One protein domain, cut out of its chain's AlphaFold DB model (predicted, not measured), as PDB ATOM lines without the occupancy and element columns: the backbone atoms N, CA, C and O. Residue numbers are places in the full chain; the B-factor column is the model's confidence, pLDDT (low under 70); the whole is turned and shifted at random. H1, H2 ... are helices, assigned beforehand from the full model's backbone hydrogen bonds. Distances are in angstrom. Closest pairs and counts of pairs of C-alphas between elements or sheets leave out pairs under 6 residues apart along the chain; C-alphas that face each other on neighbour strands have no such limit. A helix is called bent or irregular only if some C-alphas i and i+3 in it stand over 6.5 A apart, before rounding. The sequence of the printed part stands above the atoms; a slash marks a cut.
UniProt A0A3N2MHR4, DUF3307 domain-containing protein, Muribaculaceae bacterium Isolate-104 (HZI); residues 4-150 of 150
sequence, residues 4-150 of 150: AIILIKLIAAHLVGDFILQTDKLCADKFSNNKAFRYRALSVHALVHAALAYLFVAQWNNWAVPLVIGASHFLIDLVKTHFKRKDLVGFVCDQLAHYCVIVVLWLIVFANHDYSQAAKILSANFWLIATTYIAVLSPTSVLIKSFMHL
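AT A GLANCE: This is residues 4 to 150 of the 150 residues of the protein "DUF3307 domain-containing protein" of Muribaculaceae bacterium Isolate-104 (HZI) (UniProt A0A3N2MHR4). Four helices, H1, H3, H4 and H5, form an up-and-down bundle, a ring in which H1 meets H3, H3 meets H4, H4 meets H5, and H5 meets one part of H1. The long last helix H7 lies outside this ring, its first arm packed on H1 and its second arm running nearly straight on; short H2 packs on H3, and H6 is at the beginning of H1. The printed part has 147 residues with seven named helices, H1 to H7 in that order, and no named strand: all helix. It is compact, with a radius of gyration of the C-alphas of 15.7 A and spans of 46 by 31 by 21 A.

HOW THE PARTS SIT: H1, residues 4 to 21, is the hub, touching four other helices. It touches H3, residues 35 to 57, at Ala 13 and Leu 52, closest C-alphas 5.2 A, opposite ways at a shallow tilt of 34.6 degrees, only just short of steep. H2, residues 24 to 30, touches residues 37 to 45 of H3, closest C-alphas Lys 30 and Arg 38 at 4.4 A. H3 and H4, residues 64 to 82, form a helical hairpin, with C-alphas of Ala 50 and Pro 66 closest at 4.1 A and a shallow tilt of 32 degrees. H4 and H5, residues 88 to 109, form another, closest at the C-alphas of His 73 and His 98, 6.7 A, at 20 degrees. Residues 99 to 106 of H5 touch residues 6 to 11 of H1, with C-alphas of Leu 7 and Trp 106 closest at 6.3 A. H1 and H4 are apart, as are H3 and H5. H6, residues 116 to 119, only just touches H1, with 3 pairs of C-alphas within 8 A, Ile 6 and Ala 118 closest at 6.9 A. H7, residues 124 to 148, was assigned as one helix by its hydrogen bonds but is bent, with C-alphas 136 and 139 6.6 A apart; its arms are H7a, residues 124 to 136, and H7b, residues 139 to 148, at 7 degrees. H7a touches H1, closest C-alphas Ala 12 and Thr 131 at 5.1 A, the same way at a steep tilt of 40 degrees. H7b touches no helix but is near H1 and H5. Every O i to N i+4 pair is within hydrogen-bond range in H2, H3, H4, H5, H7a and H7b, and 13 of 14 in H1; H6 is too short for one, and its 1 O i to N i+3 pair is not within range.

IN THESE COORDINATES: H1 begins at C-alpha 4, (199.906, 198.479, 256.050), and is 24.5 A long. H3 is 32.7 A, H4 26.3 A and H5 31.6 A long. H6 is irregular, but only just: C-alphas 116 and 119 are 6.9 A apart. H7a is 18.4 A and H7b 14.4 A long, ending at C-alpha 148, (232.002, 215.012, 248.887).

THE WHOLE: The C-alphas farthest apart are those of Asp 114 and Leu 150, 49.2 A. The printed part has no cut, and no link is long. Mean pLDDT of the printed part is 88.6; residues 114 to 121, 141, 145 to 146 and 148 to 150 are under 70.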
ATOM      1  N   ALA A   4     198.546 197.982 255.816       86.19
ATOM      2  CA  ALA A   4     199.906 198.479 256.050       86.19
ATOM      3  C   ALA A   4     200.871 198.083 254.918       86.19
ATOM      4  O   ALA A   4     201.752 198.853 254.544       86.19
ATOM      5  N   ILE A   5     200.657 196.914 254.306       88.19
ATOM      6  CA  ILE A   5     201.431 196.477 253.138       88.19
ATOM      7  C   ILE A   5     201.258 197.408 251.931       88.19
ATOM      8  O   ILE A   5     202.184 197.565 251.141       88.19
ATOM      9  N   ILE A   6     200.097 198.054 251.789       90.75
ATOM     10  CA  ILE A   6     199.832 199.003 250.700       90.75
ATOM     11  C   ILE A   6     200.669 200.262 250.899       90.75
ATOM     12  O   ILE A   6     201.270 200.744 249.944       90.75
ATOM     13  N   LEU A   7     200.771 200.752 252.137       92.88
ATOM     14  CA  LEU A   7     201.640 201.879 252.461       92.88
ATOM     15  C   LEU A   7     203.102 201.560 252.124       92.88
ATOM     16  O   LEU A   7     203.758 202.347 251.449       92.88
ATOM     17  N   ILE A   8     203.584 200.372 252.510       92.62
ATOM     18  CA  ILE A   8     204.943 199.914 252.176       92.62
ATOM     19  C   ILE A   8     205.145 199.869 250.655       92.62
ATOM     20  O   ILE A   8     206.154 200.356 250.161       92.62
ATOM     21  N   LYS A   9     204.176 199.344 249.897       93.25
ATOM     22  CA  LYS A   9     204.221 199.305 248.427       93.25
ATOM     23  C   LYS A   9     204.259 200.692 247.787       93.25
ATOM     24  O   LYS A   9     204.999 200.886 246.829       93.25
ATOM     25  N   LEU A  10     203.485 201.646 248.304       95.19
ATOM     26  CA  LEU A  10     203.501 203.032 247.826       95.19
ATOM     27  C   LEU A  10     204.851 203.699 248.107       95.19
ATOM     28  O   LEU A  10     205.406 204.346 247.223       95.19
ATOM     29  N   ILE A  11     205.417 203.481 249.299       95.75
ATOM     30  CA  ILE A  11     206.766 203.948 249.646       95.75
ATOM     31  C   ILE A  11     207.806 203.299 248.727       95.75
ATOM     32  O   ILE A  11     208.664 203.994 248.192       95.75
ATOM     33  N   ALA A  12     207.714 201.991 248.480       95.12
ATOM     34  CA  ALA A  12     208.608 201.284 247.568       95.12
ATOM     35  C   ALA A  12     208.544 201.857 246.146       95.12
ATOM     36  O   ALA A  12     209.583 202.112 245.545       95.12
ATOM     37  N   ALA A  13     207.336 202.091 245.621       96.19
ATOM     38  CA  ALA A  13     207.131 202.685 244.301       96.19
ATOM     39  C   ALA A  13     207.794 204.065 244.202       96.19
ATOM     40  O   ALA A  13     208.536 204.327 243.258       96.19
ATOM     41  N   HIS A  14     207.590 204.905 245.215       96.69
ATOM     42  CA  HIS A  14     208.208 206.221 245.301       96.69
ATOM     43  C   HIS A  14     209.742 206.143 245.338       96.69
ATOM     44  O   HIS A  14     210.417 206.788 244.540       96.69
ATOM     45  N   LEU A  15     210.305 205.293 246.201       94.69
ATOM     46  CA  LEU A  15     211.754 205.112 246.302       94.69
ATOM     47  C   LEU A  15     212.372 204.613 244.985       94.69
ATOM     48  O   LEU A  15     213.410 205.113 244.553       94.69
ATOM     49  N   VAL A  16     211.730 203.645 244.326       94.88
ATOM     50  CA  VAL A  16     212.172 203.143 243.015       94.88
ATOM     51  C   VAL A  16     212.126 204.264 241.973       94.88
ATOM     52  O   VAL A  16     213.084 204.436 241.218       94.88
ATOM     53  N   GLY A  17     211.051 205.052 241.940       95.44
ATOM     54  CA  GLY A  17     210.904 206.156 240.996       95.44
ATOM     55  C   GLY A  17     211.959 207.250 241.182       95.44
ATOM     56  O   GLY A  17     212.640 207.605 240.221       95.44
ATOM     57  N   ASP A  18     212.143 207.744 242.407       93.06
ATOM     58  CA  ASP A  18     213.025 208.887 242.690       93.06
ATOM     59  C   ASP A  18     214.513 208.540 242.711       93.06
ATOM     60  O   ASP A  18     215.333 209.386 242.352       93.06
ATOM     61  N   PHE A  19     214.884 207.322 243.112       91.38
ATOM     62  CA  PHE A  19     216.295 206.977 243.297       91.38
ATOM     63  C   PHE A  19     216.857 205.998 242.273       91.38
ATOM     64  O   PHE A  19     218.061 206.022 242.028       91.38
ATOM     65  N   ILE A  20     216.027 205.124 241.699       91.12
ATOM     66  CA  ILE A  20     216.496 204.106 240.748       91.12
ATOM     67  C   ILE A  20     216.210 204.548 239.313       91.12
ATOM     68  O   ILE A  20     217.087 204.463 238.457       91.12
ATOM     69  N   LEU A  21     214.995 205.032 239.038       93.69
ATOM     70  CA  LEU A  21     214.569 205.378 237.676       93.69
ATOM     71  C   LEU A  21     214.810 206.847 237.306       93.69
ATOM     72  O   LEU A  21     214.803 207.197 236.121       93.69
ATOM     73  N   GLN A  22     215.071 207.714 238.285       91.69
ATOM     74  CA  GLN A  22     215.423 209.104 238.030       91.69
ATOM     75  C   GLN A  22     216.878 209.233 237.561       91.69
ATOM     76  O   GLN A  22     217.815 209.285 238.354       91.69
ATOM     77  N   THR A  23     217.069 209.348 236.251       91.19
ATOM     78  CA  THR A  23     218.404 209.535 235.659       91.19
ATOM     79  C   THR A  23     218.954 210.954 235.858       91.19
ATOM     80  O   THR A  23     218.195 211.927 235.927       91.19
ATOM     81  N   ASP A  24     220.284 211.096 235.844       88.38
ATOM     82  CA  ASP A  24     220.968 212.399 235.936       88.38
ATOM     83  C   ASP A  24     220.515 213.373 234.838       88.38
ATOM     84  O   ASP A  24     220.329 214.565 235.089       88.38
ATOM     85  N   LYS A  25     220.254 212.859 233.629       90.69
ATOM     86  CA  LYS A  25     219.715 213.649 232.515       90.69
ATOM     87  C   LYS A  25     218.326 214.198 232.830       90.69
ATOM     88  O   LYS A  25     218.082 215.383 232.623       90.69
ATOM     89  N   LEU A  26     217.427 213.358 233.350       91.19
ATOM     90  CA  LEU A  26     216.080 213.788 233.723       91.19
ATOM     91  C   LEU A  26     216.144 214.858 234.818       91.19
ATOM     92  O   LEU A  26     215.439 215.861 234.743       91.19
ATOM     93  N   CYS A  27     217.036 214.683 235.795       90.88
ATOM     94  CA  CYS A  27     217.292 215.684 236.826       90.88
ATOM     95  C   CYS A  27     217.801 217.008 236.224       90.88
ATOM     96  O   CYS A  27     217.253 218.070 236.523       90.88
ATOM     97  N   ALA A  28     218.784 216.967 235.321       91.75
ATOM     98  CA  ALA A  28     219.302 218.159 234.650       91.75
ATOM     99  C   ALA A  28     218.214 218.894 233.844       91.75
ATOM    100  O   ALA A  28     218.059 220.113 233.979       91.75
ATOM    101  N   ASP A  29     217.405 218.155 233.080       94.19
ATOM    102  CA  ASP A  29     216.317 218.708 232.271       94.19
ATOM    103  C   ASP A  29     215.221 219.342 233.146       94.19
ATOM    104  O   ASP A  29     214.742 220.435 232.828       94.19
ATOM    105  N   LYS A  30     214.889 218.741 234.303       91.38
ATOM    106  CA  LYS A  30     213.950 219.304 235.298       91.38
ATOM    107  C   LYS A  30     214.385 220.686 235.811       91.38
ATOM    108  O   LYS A  30     213.539 221.537 236.088       91.38
ATOM    109  N   PHE A  31     215.687 220.961 235.898       92.38
ATOM    110  CA  PHE A  31     216.210 222.266 236.325       92.38
ATOM    111  C   PHE A  31     216.586 223.205 235.171       92.38
ATOM    112  O   PHE A  31     217.044 224.326 235.436       92.38
ATOM    113  N   SER A  32     216.355 222.806 233.918       91.75
ATOM    114  CA  SER A  32     216.636 223.624 232.736       91.75
ATOM    115  C   SER A  32     215.844 224.938 232.735       91.75
ATOM    116  O   SER A  32     214.755 225.054 233.308       91.75
ATOM    117  N   ASN A  33     216.396 225.960 232.077       90.94
ATOM    118  CA  ASN A  33     215.686 227.213 231.806       90.94
ATOM    119  C   ASN A  33     214.745 227.090 230.597       90.94
ATOM    120  O   ASN A  33     213.829 227.898 230.442       90.94
ATOM    121  N   ASN A  34     214.919 226.053 229.770       94.44
ATOM    122  CA  ASN A  34     213.980 225.742 228.704       94.44
ATOM    123  C   ASN A  34     212.712 225.117 229.303       94.44
ATOM    124  O   ASN A  34     212.725 223.981 229.786       94.44
ATOM    125  N   LYS A  35     211.599 225.860 229.242       92.12
ATOM    126  CA  LYS A  35     210.305 225.422 229.783       92.12
ATOM    127  C   LYS A  35     209.853 224.085 229.188       92.12
ATOM    128  O   LYS A  35     209.349 223.259 229.939       92.12
ATOM    129  N   ALA A  36     210.058 223.849 227.891       94.00
ATOM    130  CA  ALA A  36     209.618 222.620 227.234       94.00
ATOM    131  C   ALA A  36     210.368 221.387 227.761       94.00
ATOM    132  O   ALA A  36     209.738 220.385 228.091       94.00
ATOM    133  N   PHE A  37     211.696 221.476 227.910       93.75
ATOM    134  CA  PHE A  37     212.494 220.386 228.485       93.75
ATOM    135  C   PHE A  37     212.145 220.136 229.947       93.75
ATOM    136  O   PHE A  37     211.939 218.987 230.330       93.75
ATOM    137  N   ARG A  38     211.962 221.206 230.729       94.25
ATOM    138  CA  ARG A  38     211.544 221.091 232.126       94.25
ATOM    139  C   ARG A  38     210.198 220.388 232.271       94.25
ATOM    140  O   ARG A  38     210.108 219.408 233.000       94.25
ATOM    141  N   TYR A  39     209.161 220.859 231.577       95.62
ATOM    142  CA  TYR A  39     207.827 220.261 231.677       95.62
ATOM    143  C   TYR A  39     207.808 218.822 231.171       95.62
ATOM    144  O   TYR A  39     207.227 217.968 231.829       95.62
ATOM    145  N   ARG A  40     208.508 218.519 230.071       96.62
ATOM    146  CA  ARG A  40     208.644 217.142 229.583       96.62
ATOM    147  C   ARG A  40     209.297 216.235 230.626       96.62
ATOM    148  O   ARG A  40     208.791 215.144 230.868       96.62
ATOM    149  N   ALA A  41     210.394 216.675 231.239       96.50
ATOM    150  CA  ALA A  41     211.100 215.894 232.248       96.50
ATOM    151  C   ALA A  41     210.233 215.655 233.496       96.50
ATOM    152  O   ALA A  41     210.138 214.526 233.971       96.50
ATOM    153  N   LEU A  42     209.533 216.691 233.972       96.69
ATOM    154  CA  LEU A  42     208.578 216.588 235.081       96.69
ATOM    155  C   LEU A  42     207.425 215.627 234.763       96.69
ATOM    156  O   LEU A  42     207.085 214.785 235.589       96.69
ATOM    157  N   SER A  43     206.842 215.712 233.564       97.81
ATOM    158  CA  SER A  43     205.742 214.833 233.157       97.81
ATOM    159  C   SER A  43     206.182 213.378 233.026       97.81
ATOM    160  O   SER A  43     205.472 212.494 233.491       97.81
ATOM    161  N   VAL A  44     207.354 213.115 232.438       97.69
ATOM    162  CA  VAL A  44     207.899 211.749 232.354       97.69
ATOM    163  C   VAL A  44     208.118 211.175 233.754       97.69
ATOM    164  O   VAL A  44     207.695 210.053 234.015       97.69
ATOM    165  N   HIS A  45     208.711 211.955 234.663       97.00
ATOM    166  CA  HIS A  45     208.936 211.535 236.051       97.00
ATOM    167  C   HIS A  45     207.626 211.202 236.773       97.00
ATOM    168  O   HIS A  45     207.476 210.132 237.357       97.00
ATOM    169  N   ALA A  46     206.633 212.084 236.663       98.00
ATOM    170  CA  ALA A  46     205.317 211.888 237.259       98.00
ATOM    171  C   ALA A  46     204.583 210.653 236.707       98.00
ATOM    172  O   ALA A  46     203.945 209.923 237.467       98.00
ATOM    173  N   LEU A  47     204.692 210.387 235.401       98.25
ATOM    174  CA  LEU A  47     204.100 209.199 234.778       98.25
ATOM    175  C   LEU A  47     204.759 207.905 235.262       98.25
ATOM    176  O   LEU A  47     204.056 206.919 235.481       98.25
ATOM    177  N   VAL A  48     206.080 207.907 235.468       98.12
ATOM    178  CA  VAL A  48     206.793 206.768 236.064       98.12
ATOM    179  C   VAL A  48     206.255 206.480 237.465       98.12
ATOM    180  O   VAL A  48     205.923 205.333 237.761       98.12
ATOM    181  N   HIS A  49     206.085 207.507 238.298       98.19
ATOM    182  CA  HIS A  49     205.525 207.351 239.646       98.19
ATOM    183  C   HIS A  49     204.083 206.851 239.644       98.19
ATOM    184  O   HIS A  49     203.757 205.920 240.381       98.19
ATOM    185  N   ALA A  50     203.232 207.403 238.778       98.12
ATOM    186  CA  ALA A  50     201.862 206.924 238.607       98.12
ATOM    187  C   ALA A  50     201.830 205.437 238.211       98.12
ATOM    188  O   ALA A  50     201.089 204.650 238.804       98.12
ATOM    189  N   ALA A  51     202.668 205.040 237.248       97.94
ATOM    190  CA  ALA A  51     202.752 203.663 236.771       97.94
ATOM    191  C   ALA A  51     203.275 202.703 237.851       97.94
ATOM    192  O   ALA A  51     202.676 201.650 238.068       97.94
ATOM    193  N   LEU A  52     204.347 203.073 238.562       97.38
ATOM    194  CA  LEU A  52     204.906 202.269 239.652       97.38
ATOM    195  C   LEU A  52     203.905 202.092 240.792       97.38
ATOM    196  O   LEU A  52     203.698 200.968 241.247       97.38
ATOM    197  N   ALA A  53     203.249 203.171 241.227       96.44
ATOM    198  CA  ALA A  53     202.255 203.103 242.294       96.44
ATOM    199  C   ALA A  53     201.093 202.182 241.913       96.44
ATOM    200  O   ALA A  53     200.683 201.332 242.706       96.44
ATOM    201  N   TYR A  54     200.600 202.296 240.678       94.75
ATOM    202  CA  TYR A  54     199.508 201.462 240.193       94.75
ATOM    203  C   TYR A  54     199.901 199.986 240.089       94.75
ATOM    204  O   TYR A  54     199.165 199.120 240.564       94.75
ATOM    205  N   LEU A  55     201.093 199.708 239.556       94.31
ATOM    206  CA  LEU A  55     201.630 198.356 239.421       94.31
ATOM    207  C   LEU A  55     201.896 197.697 240.781       94.31
ATOM    208  O   LEU A  55     201.571 196.528 240.971       94.31
ATOM    209  N   PHE A  56     202.482 198.425 241.733       93.12
ATOM    210  CA  PHE A  56     202.887 197.854 243.022       93.12
ATOM    211  C   PHE A  56     201.677 197.623 243.934       93.12
ATOM    212  O   PHE A  56     201.570 196.575 244.587       93.12
ATOM    213  N   VAL A  57     200.739 198.575 243.967       91.56
ATOM    214  CA  VAL A  57     199.486 198.439 244.724       91.56
ATOM    215  C   VAL A  57     198.571 197.393 244.085       91.56
ATOM    216  O   VAL A  57     197.965 196.604 244.814       91.56
ATOM    217  N   ALA A  58     198.519 197.346 242.750       90.88
ATOM    218  CA  ALA A  58     197.750 196.389 241.951       90.88
ATOM    219  C   ALA A  58     196.260 196.308 242.298       90.88
ATOM    220  O   ALA A  58     195.640 195.244 242.295       90.88
ATOM    221  N   GLN A  59     195.680 197.467 242.596       88.75
ATOM    222  CA  GLN A  59     194.239 197.655 242.718       88.75
ATOM    223  C   GLN A  59     193.738 198.307 241.427       88.75
ATOM    224  O   GLN A  59     193.510 199.510 241.383       88.75
ATOM    225  N   TRP A  60     193.586 197.510 240.366       89.69
ATOM    226  CA  TRP A  60     193.300 197.979 238.998       89.69
ATOM    227  C   TRP A  60     191.945 198.683 238.817       89.69
ATOM    228  O   TRP A  60     191.686 199.312 237.799       89.69
ATOM    229  N   ASN A  61     191.062 198.598 239.807       89.06
ATOM    230  CA  ASN A  61     189.809 199.354 239.805       89.06
ATOM    231  C   ASN A  61     189.967 200.733 240.465       89.06
ATOM    232  O   ASN A  61     189.083 201.579 240.359       89.06
ATOM    233  N   ASN A  62     191.084 200.971 241.154       90.56
ATOM    234  CA  ASN A  62     191.324 202.170 241.936       90.56
ATOM    235  C   ASN A  62     192.259 203.137 241.199       90.56
ATOM    236  O   ASN A  62     193.463 203.208 241.456       90.56
ATOM    237  N   TRP A  63     191.671 203.924 240.302       94.06
ATOM    238  CA  TRP A  63     192.380 204.957 239.542       94.06
ATOM    239  C   TRP A  63     192.808 206.157 240.389       94.06
ATOM    240  O   TRP A  63     193.675 206.918 239.961       94.06
ATOM    241  N   ALA A  64     192.274 206.314 241.606       95.06
ATOM    242  CA  ALA A  64     192.700 207.389 242.495       95.06
ATOM    243  C   ALA A  64     194.193 207.272 242.839       95.06
ATOM    244  O   ALA A  64     194.867 208.291 242.948       95.06
ATOM    245  N   VAL A  65     194.729 206.048 242.931       95.31
ATOM    246  CA  VAL A  65     196.147 205.813 243.242       95.31
ATOM    247  C   VAL A  65     197.088 206.438 242.202       95.31
ATOM    248  O   VAL A  65     197.825 207.353 242.572       95.31
ATOM    249  N   PRO A  66     197.090 206.018 240.920       97.69
ATOM    250  CA  PRO A  66     197.983 206.607 239.922       97.69
ATOM    251  C   PRO A  66     197.725 208.096 239.700       97.69
ATOM    252  O   PRO A  66     198.676 208.847 239.495       97.69
ATOM    253  N   LEU A  67     196.461 208.531 239.743       97.81
ATOM    254  CA  LEU A  67     196.105 209.925 239.481       97.81
ATOM    255  C   LEU A  67     196.625 210.859 240.573       97.81
ATOM    256  O   LEU A  67     197.272 211.852 240.249       97.81
ATOM    257  N   VAL A  68     196.385 210.537 241.848       98.00
ATOM    258  CA  VAL A  68     196.839 211.373 242.966       98.00
ATOM    259  C   VAL A  68     198.359 211.371 243.043       98.00
ATOM    260  O   VAL A  68     198.940 212.449 243.080       98.00
ATOM    261  N   ILE A  69     198.997 210.195 242.992       98.25
ATOM    262  CA  ILE A  69     200.462 210.081 243.064       98.25
ATOM    263  C   ILE A  69     201.129 210.807 241.895       98.25
ATOM    264  O   ILE A  69     202.051 211.589 242.110       98.25
ATOM    265  N   GLY A  70     200.665 210.594 240.662       98.31
ATOM    266  CA  GLY A  70     201.233 211.252 239.486       98.31
ATOM    267  C   GLY A  70     201.045 212.768 239.516       98.31
ATOM    268  O   GLY A  70     202.004 213.517 239.318       98.31
ATOM    269  N   ALA A  71     199.825 213.239 239.797       98.38
ATOM    270  CA  ALA A  71     199.529 214.668 239.836       98.38
ATOM    271  C   ALA A  71     200.297 215.378 240.957       98.38
ATOM    272  O   ALA A  71     200.893 216.430 240.718       98.38
ATOM    273  N   SER A  72     200.337 214.800 242.161       98.25
ATOM    274  CA  SER A  72     201.087 215.380 243.272       98.25
ATOM    275  C   SER A  72     202.583 215.406 242.990       98.25
ATOM    276  O   SER A  72     203.207 216.435 243.233       98.25
ATOM    277  N   HIS A  73     203.147 214.326 242.428       97.88
ATOM    278  CA  HIS A  73     204.569 214.277 242.094       97.88
ATOM    279  C   HIS A  73     204.940 215.385 241.116       97.88
ATOM    280  O   HIS A  73     205.905 216.115 241.336       97.88
ATOM    281  N   PHE A  74     204.141 215.548 240.061       98.19
ATOM    282  CA  PHE A  74     204.349 216.614 239.093       98.19
ATOM    283  C   PHE A  74     204.320 217.998 239.750       98.19
ATOM    284  O   PHE A  74     205.202 218.814 239.491       98.19
ATOM    285  N   LEU A  75     203.316 218.270 240.592       98.19
ATOM    286  CA  LEU A  75     203.142 219.574 241.233       98.19
ATOM    287  C   LEU A  75     204.266 219.886 242.227       98.19
ATOM    288  O   LEU A  75     204.804 220.993 242.199       98.19
ATOM    289  N   ILE A  76     204.642 218.927 243.071       97.88
ATOM    290  CA  ILE A  76     205.700 219.095 244.074       97.88
ATOM    291  C   ILE A  76     207.052 219.331 243.379       97.88
ATOM    292  O   ILE A  76     207.710 220.341 243.652       97.88
ATOM    293  N   ASP A  77     207.420 218.500 242.396       96.25
ATOM    294  CA  ASP A  77     208.667 218.681 241.642       96.25
ATOM    295  C   ASP A  77     208.653 219.992 240.833       96.25
ATOM    296  O   ASP A  77     209.680 220.672 240.699       96.25
ATOM    297  N   LEU A  78     207.499 220.391 240.287       96.75
ATOM    298  CA  LEU A  78     207.352 221.669 239.589       96.75
ATOM    299  C   LEU A  78     207.629 222.838 240.537       96.75
ATOM    300  O   LEU A  78     208.374 223.745 240.171       96.75
ATOM    301  N   VAL A  79     207.083 222.809 241.754       96.19
ATOM    302  CA  VAL A  79     207.334 223.826 242.786       96.19
ATOM    303  C   VAL A  79     208.822 223.862 243.150       96.19
ATOM    304  O   VAL A  79     209.448 224.923 243.073       96.19
ATOM    305  N   LYS A  80     209.434 222.710 243.444       94.62
ATOM    306  CA  LYS A  80     210.870 222.605 243.765       94.62
ATOM    307  C   LYS A  80     211.757 223.182 242.659       94.62
ATOM    308  O   LYS A  80     212.671 223.972 242.921       94.62
ATOM    309  N   THR A  81     211.480 222.811 241.409       94.38
ATOM    310  CA  THR A  81     212.245 223.264 240.235       94.38
ATOM    311  C   THR A  81     211.964 224.719 239.875       94.38
ATOM    312  O   THR A  81     212.844 225.390 239.327       94.38
ATOM    313  N   HIS A  82     210.778 225.240 240.194       92.56
ATOM    314  CA  HIS A  82     210.447 226.654 240.052       92.56
ATOM    315  C   HIS A  82     211.291 227.514 240.997       92.56
ATOM    316  O   HIS A  82     211.895 228.485 240.550       92.56
ATOM    317  N   PHE A  83     211.425 227.099 242.259       92.44
ATOM    318  CA  PHE A  83     212.263 227.776 243.257       92.44
ATOM    319  C   PHE A  83     213.758 227.426 243.169       92.44
ATOM    320  O   PHE A  83     214.543 227.896 243.988       92.44
ATOM    321  N   LYS A  84     214.166 226.603 242.190       89.88
ATOM    322  CA  LYS A  84     215.560 226.172 241.960       89.88
ATOM    323  C   LYS A  84     216.251 225.622 243.227       89.88
ATOM    324  O   LYS A  84     217.466 225.742 243.368       89.88
ATOM    325  N   ARG A  85     215.493 224.978 244.125       88.94
ATOM    326  CA  ARG A  85     216.006 224.389 245.374       88.94
ATOM    327  C   ARG A  85     216.773 223.098 245.078       88.94
ATOM    328  O   ARG A  85     216.172 222.047 244.859       88.94
ATOM    329  N   LYS A  86     218.101 223.202 245.023       86.25
ATOM    330  CA  LYS A  86     219.032 222.076 244.804       86.25
ATOM    331  C   LYS A  86     219.790 221.661 246.067       86.25
ATOM    332  O   LYS A  86     220.524 220.683 246.045       86.25
ATOM    333  N   ASP A  87     219.634 222.427 247.136       87.62
ATOM    334  CA  ASP A  87     220.253 222.197 248.432       87.62
ATOM    335  C   ASP A  87     219.624 221.006 249.172       87.62
ATOM    336  O   ASP A  87     218.511 220.572 248.863       87.62
ATOM    337  N   LEU A  88     220.325 220.513 250.198       87.12
ATOM    338  CA  LEU A  88     219.871 219.383 251.010       87.12
ATOM    339  C   LEU A  88     218.504 219.640 251.660       87.12
ATOM    340  O   LEU A  88     217.675 218.737 251.698       87.12
ATOM    341  N   VAL A  89     218.236 220.865 252.127       89.94
ATOM    342  CA  VAL A  89     216.937 221.205 252.732       89.94
ATOM    343  C   VAL A  89     215.834 221.119 251.681       89.94
ATOM    344  O   VAL A  89     214.801 220.505 251.926       89.94
ATOM    345  N   GLY A  90     216.082 221.648 250.481       90.62
ATOM    346  CA  GLY A  90     215.185 221.500 249.337       90.62
ATOM    347  C   GLY A  90     214.885 220.043 248.982       90.62
ATOM    348  O   GLY A  90     213.744 219.711 248.672       90.62
ATOM    349  N   PHE A  91     215.884 219.164 249.056       90.38
ATOM    350  CA  PHE A  91     215.704 217.726 248.858       90.38
ATOM    351  C   PHE A  91     214.885 217.069 249.982       90.38
ATOM    352  O   PHE A  91     213.950 216.329 249.695       90.38
ATOM    353  N   VAL A  92     215.179 217.365 251.250       91.38
ATOM    354  CA  VAL A  92     214.442 216.792 252.391       91.38
ATOM    355  C   VAL A  92     212.979 217.239 252.387       91.38
ATOM    356  O   VAL A  92     212.088 216.406 252.540       91.38
ATOM    357  N   CYS A  93     212.712 218.530 252.169       94.25
ATOM    358  CA  CYS A  93     211.348 219.053 252.080       94.25
ATOM    359  C   CYS A  93     210.552 218.409 250.936       94.25
ATOM    360  O   CYS A  93     209.368 218.128 251.104       94.25
ATOM    361  N   ASP A  94     211.202 218.152 249.801       94.12
ATOM    362  CA  ASP A  94     210.606 217.480 248.647       94.12
ATOM    363  C   ASP A  94     210.198 216.034 248.973       94.12
ATOM    364  O   ASP A  94     209.024 215.690 248.832       94.12
ATOM    365  N   GLN A  95     211.103 215.215 249.531       95.19
ATOM    366  CA  GLN A  95     210.749 213.846 249.940       95.19
ATOM    367  C   GLN A  95     209.639 213.827 251.004       95.19
ATOM    368  O   GLN A  95     208.729 213.002 250.933       95.19
ATOM    369  N   LEU A  96     209.679 214.738 251.986       96.12
ATOM    370  CA  LEU A  96     208.639 214.829 253.018       96.12
ATOM    371  C   LEU A  96     207.270 215.191 252.432       96.12
ATOM    372  O   LEU A  96     206.261 214.638 252.870       96.12
ATOM    373  N   ALA A  97     207.224 216.079 251.437       97.88
ATOM    374  CA  ALA A  97     205.984 216.424 250.752       97.88
ATOM    375  C   ALA A  97     205.392 215.204 250.027       97.88
ATOM    376  O   ALA A  97     204.205 214.916 250.196       97.88
ATOM    377  N   HIS A  98     206.212 214.439 249.302       97.75
ATOM    378  CA  HIS A  98     205.759 213.213 248.628       97.75
ATOM    379  C   HIS A  98     205.280 212.148 249.624       97.75
ATOM    380  O   HIS A  98     204.202 211.577 249.447       97.75
ATOM    381  N   TYR A  99     206.009 211.928 250.725       96.94
ATOM    382  CA  TYR A  99     205.574 211.001 251.776       96.94
ATOM    383  C   TYR A  99     204.278 211.437 252.457       96.94
ATOM    384  O   TYR A  99     203.439 210.588 252.756       96.94
ATOM    385  N   CYS A 100     204.076 212.741 252.660       98.19
ATOM    386  CA  CYS A 100     202.823 213.267 253.190       98.19
ATOM    387  C   CYS A 100     201.646 212.891 252.280       98.19
ATOM    388  O   CYS A 100     200.650 212.348 252.761       98.19
ATOM    389  N   VAL A 101     201.786 213.074 250.961       98.25
ATOM    390  CA  VAL A 101     200.753 212.658 249.998       98.25
ATOM    391  C   VAL A 101     200.496 211.157 250.079       98.25
ATOM    392  O   VAL A 101     199.339 210.748 250.132       98.25
ATOM    393  N   ILE A 102     201.548 210.336 250.115       97.50
ATOM    394  CA  ILE A 102     201.422 208.874 250.204       97.50
ATOM    395  C   ILE A 102     200.635 208.467 251.457       97.50
ATOM    396  O   ILE A 102     199.715 207.652 251.364       97.50
ATOM    397  N   VAL A 103     200.960 209.047 252.615       96.56
ATOM    398  CA  VAL A 103     200.279 208.757 253.884       96.56
ATOM    399  C   VAL A 103     198.827 209.228 253.848       96.56
ATOM    400  O   VAL A 103     197.939 208.466 254.221       96.56
ATOM    401  N   VAL A 104     198.560 210.442 253.362       96.69
ATOM    402  CA  VAL A 104     197.196 210.988 253.264       96.69
ATOM    403  C   VAL A 104     196.340 210.163 252.303       96.69
ATOM    404  O   VAL A 104     195.219 209.789 252.648       96.69
ATOM    405  N   LEU A 105     196.873 209.813 251.130       95.62
ATOM    406  CA  LEU A 105     196.201 208.937 250.171       95.62
ATOM    407  C   LEU A 105     195.892 207.577 250.803       95.62
ATOM    408  O   LEU A 105     194.774 207.079 250.682       95.62
ATOM    409  N   TRP A 106     196.865 206.990 251.502       94.81
ATOM    410  CA  TRP A 106     196.683 205.723 252.199       94.81
ATOM    411  C   TRP A 106     195.589 205.801 253.273       94.81
ATOM    412  O   TRP A 106     194.719 204.929 253.322       94.81
ATOM    413  N   LEU A 107     195.579 206.864 254.079       93.56
ATOM    414  CA  LEU A 107     194.567 207.088 255.113       93.56
ATOM    415  C   LEU A 107     193.159 207.207 254.522       93.56
ATOM    416  O   LEU A 107     192.235 206.554 254.999       93.56
ATOM    417  N   ILE A 108     192.994 208.008 253.470       92.38
ATOM    418  CA  ILE A 108     191.676 208.285 252.883       92.38
ATOM    419  C   ILE A 108     191.136 207.067 252.128       92.38
ATOM    420  O   ILE A 108     189.959 206.733 252.245       92.38
ATOM    421  N   VAL A 109     191.985 206.400 251.348       90.75
ATOM    422  CA  VAL A 109     191.543 205.367 250.403       90.75
ATOM    423  C   VAL A 109     191.567 203.973 251.024       90.75
ATOM    424  O   VAL A 109     190.699 203.156 250.725       90.75
ATOM    425  N   PHE A 110     192.533 203.684 251.898       88.31
ATOM    426  CA  PHE A 110     192.815 202.317 252.336       88.31
ATOM    427  C   PHE A 110     192.600 202.067 253.830       88.31
ATOM    428  O   PHE A 110     192.308 200.930 254.179       88.31
ATOM    429  N   ALA A 111     192.704 203.062 254.718       79.44
ATOM    430  CA  ALA A 111     192.692 202.793 256.164       79.44
ATOM    431  C   ALA A 111     191.388 202.160 256.683       79.44
ATOM    432  O   ALA A 111     191.441 201.348 257.603       79.44
ATOM    433  N   ASN A 112     190.244 202.480 256.070       76.50
ATOM    434  CA  ASN A 112     188.924 202.015 256.512       76.50
ATOM    435  C   ASN A 112     188.352 200.849 255.685       76.50
ATOM    436  O   ASN A 112     187.199 200.476 255.874       76.50
ATOM    437  N   HIS A 113     189.125 200.288 254.755       71.44
ATOM    438  CA  HIS A 113     188.649 199.269 253.819       71.44
ATOM    439  C   HIS A 113     189.467 197.981 253.937       71.44
ATOM    440  O   HIS A 113     190.696 198.011 254.043       71.44
ATOM    441  N   ASP A 114     188.787 196.837 253.868       67.25
ATOM    442  CA  ASP A 114     189.441 195.533 253.943       67.25
ATOM    443  C   ASP A 114     189.962 195.096 252.568       67.25
ATOM    444  O   ASP A 114     189.285 194.449 251.767       67.25
ATOM    445  N   TYR A 115     191.197 195.493 252.266       68.44
ATOM    446  CA  TYR A 115     191.896 195.109 251.042       68.44
ATOM    447  C   TYR A 115     192.697 193.815 251.240       68.44
ATOM    448  O   TYR A 115     193.917 193.779 251.066       68.44
ATOM    449  N   SER A 116     192.003 192.724 251.572       57.53
ATOM    450  CA  SER A 116     192.596 191.391 251.794       57.53
ATOM    451  C   SER A 116     193.365 190.840 250.578       57.53
ATOM    452  O   SER A 116     194.271 190.022 250.719       57.53
ATOM    453  N   GLN A 117     193.080 191.352 249.376       57.69
ATOM    454  CA  GLN A 117     193.699 190.923 248.116       57.69
ATOM    455  C   GLN A 117     194.997 191.669 247.760       57.69
ATOM    456  O   GLN A 117     195.683 191.276 246.814       57.69
ATOM    457  N   ALA A 118     195.373 192.724 248.494       56.94
ATOM    458  CA  ALA A 118     196.579 193.503 248.194       56.94
ATOM    459  C   ALA A 118     197.887 192.701 248.378       56.94
ATOM    460  O   ALA A 118     198.923 193.072 247.819       56.94
ATOM    461  N   ALA A 119     197.842 191.578 249.101       57.78
ATOM    462  CA  ALA A 119     198.973 190.682 249.352       57.78
ATOM    463  C   ALA A 119     199.295 189.707 248.197       57.78
ATOM    464  O   ALA A 119     200.243 188.934 248.303       57.78
ATOM    465  N   LYS A 120     198.534 189.715 247.092       63.94
ATOM    466  CA  LYS A 120     198.623 188.660 246.065       63.94
ATOM    467  C   LYS A 120     199.849 188.697 245.150       63.94
ATOM    468  O   LYS A 120     200.186 187.663 244.592       63.94
ATOM    469  N   ILE A 121     200.499 189.848 244.963       63.38
ATOM    470  CA  ILE A 121     201.600 189.951 243.987       63.38
ATOM    471  C   ILE A 121     202.918 189.392 244.530       63.38
ATOM    472  O   ILE A 121     203.583 188.640 243.834       63.38
ATOM    473  N   LEU A 122     203.288 189.736 245.765       73.00
ATOM    474  CA  LEU A 122     204.479 189.234 246.459       73.00
ATOM    475  C   LEU A 122     204.209 189.256 247.967       73.00
ATOM    476  O   LEU A 122     203.366 190.028 248.434       73.00
ATOM    477  N   SER A 123     204.935 188.429 248.724       80.31
ATOM    478  CA  SER A 123     204.749 188.315 250.173       80.31
ATOM    479  C   SER A 123     205.020 189.642 250.895       80.31
ATOM    480  O   SER A 123     205.813 190.473 250.444       80.31
ATOM    481  N   ALA A 124     204.383 189.843 252.052       80.94
ATOM    482  CA  ALA A 124     204.600 191.044 252.858       80.94
ATOM    483  C   ALA A 124     206.077 191.218 253.263       80.94
ATOM    484  O   ALA A 124     206.599 192.331 253.234       80.94
ATOM    485  N   ASN A 125     206.760 190.104 253.551       84.12
ATOM    486  CA  ASN A 125     208.182 190.088 253.890       84.12
ATOM    487  C   ASN A 125     209.052 190.576 252.731       84.12
ATOM    488  O   ASN A 125     209.974 191.351 252.964       84.12
ATOM    489  N   PHE A 126     208.744 190.179 251.490       87.00
ATOM    490  CA  PHE A 126     209.478 190.665 250.323       87.00
ATOM    491  C   PHE A 126     209.419 192.192 250.233       87.00
ATOM    492  O   PHE A 126     210.458 192.843 250.153       87.00
ATOM    493  N   TRP A 127     208.216 192.769 250.294       87.88
ATOM    494  CA  TRP A 127     208.041 194.218 250.182       87.88
ATOM    495  C   TRP A 127     208.712 194.969 251.324       87.88
ATOM    496  O   TRP A 127     209.369 195.977 251.077       87.88
ATOM    497  N   LEU A 128     208.586 194.477 252.558       87.19
ATOM    498  CA  LEU A 128     209.234 195.083 253.717       87.19
ATOM    499  C   LEU A 128     210.761 195.091 253.561       87.19
ATOM    500  O   LEU A 128     211.391 196.139 253.716       87.19
ATOM    501  N   ILE A 129     211.347 193.944 253.210       87.81
ATOM    502  CA  ILE A 129     212.794 193.790 253.033       87.81
ATOM    503  C   ILE A 129     213.282 194.675 251.882       87.81
ATOM    504  O   ILE A 129     214.181 195.490 252.083       87.81
ATOM    505  N   ALA A 130     212.660 194.583 250.703       88.62
ATOM    506  CA  ALA A 130     213.052 195.359 249.528       88.62
ATOM    507  C   ALA A 130     212.986 196.872 249.789       88.62
ATOM    508  O   ALA A 130     213.945 197.588 249.510       88.62
ATOM    509  N   THR A 131     211.890 197.351 250.388       89.81
ATOM    510  CA  THR A 131     211.726 198.774 250.730       89.81
ATOM    511  C   THR A 131     212.801 199.232 251.708       89.81
ATOM    512  O   THR A 131     213.379 200.294 251.514       89.81
ATOM    513  N   THR A 132     213.113 198.417 252.719       88.25
ATOM    514  CA  THR A 132     214.151 198.734 253.710       88.25
ATOM    515  C   THR A 132     215.528 198.842 253.059       88.25
ATOM    516  O   THR A 132     216.236 199.819 253.291       88.25
ATOM    517  N   TYR A 133     215.896 197.895 252.191       88.25
ATOM    518  CA  TYR A 133     217.165 197.956 251.461       88.25
ATOM    519  C   TYR A 133     217.269 199.213 250.593       88.25
ATOM    520  O   TYR A 133     218.279 199.912 250.658       88.25
ATOM    521  N   ILE A 134     216.227 199.542 249.823       87.12
ATOM    522  CA  ILE A 134     216.238 200.736 248.965       87.12
ATOM    523  C   ILE A 134     216.290 202.010 249.824       87.12
ATOM    524  O   ILE A 134     217.099 202.897 249.558       87.12
ATOM    525  N   ALA A 135     215.493 202.082 250.894       86.25
ATOM    526  CA  ALA A 135     215.449 203.230 251.797       86.25
ATOM    527  C   ALA A 135     216.786 203.489 252.505       86.25
ATOM    528  O   ALA A 135     217.093 204.636 252.810       86.25
ATOM    529  N   VAL A 136     217.590 202.454 252.758       84.25
ATOM    530  CA  VAL A 136     218.921 202.609 253.362       84.25
ATOM    531  C   VAL A 136     219.972 202.963 252.309       84.25
ATOM    532  O   VAL A 136     220.772 203.873 252.523       84.25
ATOM    533  N   LEU A 137     219.992 202.275 251.166       81.62
ATOM    534  CA  LEU A 137     221.068 202.418 250.177       81.62
ATOM    535  C   LEU A 137     220.962 203.722 249.374       81.62
ATOM    536  O   LEU A 137     221.961 204.410 249.145       81.62
ATOM    537  N   SER A 138     219.754 204.078 248.950       74.31
ATOM    538  CA  SER A 138     219.539 205.141 247.973       74.31
ATOM    539  C   SER A 138     219.749 206.563 248.516       74.31
ATOM    540  O   SER A 138     220.594 207.272 247.959       74.31
ATOM    541  N   PRO A 139     219.082 207.012 249.599       70.31
ATOM    542  CA  PRO A 139     219.293 208.362 250.126       70.31
ATOM    543  C   PRO A 139     220.702 208.548 250.704       70.31
ATOM    544  O   PRO A 139     221.265 209.634 250.584       70.31
ATOM    545  N   THR A 140     221.325 207.487 251.227       70.56
ATOM    546  CA  THR A 140     222.720 207.529 251.694       70.56
ATOM    547  C   THR A 140     223.687 207.896 250.566       70.56
ATOM    548  O   THR A 140     224.583 208.709 250.773       70.56
ATOM    549  N   SER A 141     223.475 207.396 249.343       68.62
ATOM    550  CA  SER A 141     224.313 207.765 248.190       68.62
ATOM    551  C   SER A 141     224.211 209.255 247.820       68.62
ATOM    552  O   SER A 141     225.212 209.874 247.455       68.62
ATOM    553  N   VAL A 142     223.024 209.854 247.965       71.12
ATOM    554  CA  VAL A 142     222.781 211.284 247.710       71.12
ATOM    555  C   VAL A 142     223.392 212.144 248.816       71.12
ATOM    556  O   VAL A 142     224.013 213.170 248.527       71.12
ATOM    557  N   LEU A 143     223.282 211.706 250.073       71.62
ATOM    558  CA  LEU A 143     223.922 212.362 251.214       71.62
ATOM    559  C   LEU A 143     225.448 212.347 251.076       71.62
ATOM    560  O   LEU A 143     226.069 213.401 251.180       71.62
ATOM    561  N   ILE A 144     226.048 211.197 250.753       71.12
ATOM    562  CA  ILE A 144     227.499 211.081 250.536       71.12
ATOM    563  C   ILE A 144     227.954 212.002 249.399       71.12
ATOM    564  O   ILE A 144     228.910 212.752 249.577       71.12
ATOM    565  N   LYS A 145     227.251 212.017 248.256       69.06
ATOM    566  CA  LYS A 145     227.552 212.956 247.158       69.06
ATOM    567  C   LYS A 145     227.484 214.418 247.611       69.06
ATOM    568  O   LYS A 145     228.311 215.216 247.188       69.06
ATOM    569  N   SER A 146     226.537 214.762 248.482       65.25
ATOM    570  CA  SER A 146     226.400 216.124 249.012       65.25
ATOM    571  C   SER A 146     227.552 216.512 249.950       65.25
ATOM    572  O   SER A 146     227.948 217.672 249.954       65.25
ATOM    573  N   PHE A 147     228.121 215.557 250.698       70.50
ATOM    574  CA  PHE A 147     229.301 215.777 251.546       70.50
ATOM    575  C   PHE A 147     230.623 215.805 250.771       70.50
ATOM    576  O   PHE A 147     231.514 216.549 251.149       70.50
ATOM    577  N   MET A 148     230.769 215.023 249.695       66.88
ATOM    578  CA  MET A 148     232.002 215.012 248.887       66.88
ATOM    579  C   MET A 148     232.161 216.242 247.978       66.88
ATOM    580  O   MET A 148     233.227 216.440 247.403       66.88
ATOM    581  N   HIS A 149     231.098 217.029 247.805       54.88
ATOM    582  CA  HIS A 149     231.109 218.291 247.061       54.88
ATOM    583  C   HIS A 149     231.157 219.540 247.969       54.88
ATOM    584  O   HIS A 149     231.043 220.651 247.451       54.88
ATOM    585  N   LEU A 150     231.315 219.359 249.290       47.41
ATOM    586  CA  LEU A 150     231.730 220.393 250.253       47.41
ATOM    587  C   LEU A 150     233.262 220.447 250.323       47.41
ATOM    588  O   LEU A 150     233.781 221.574 250.476       47.41
TER     589      LEU A 150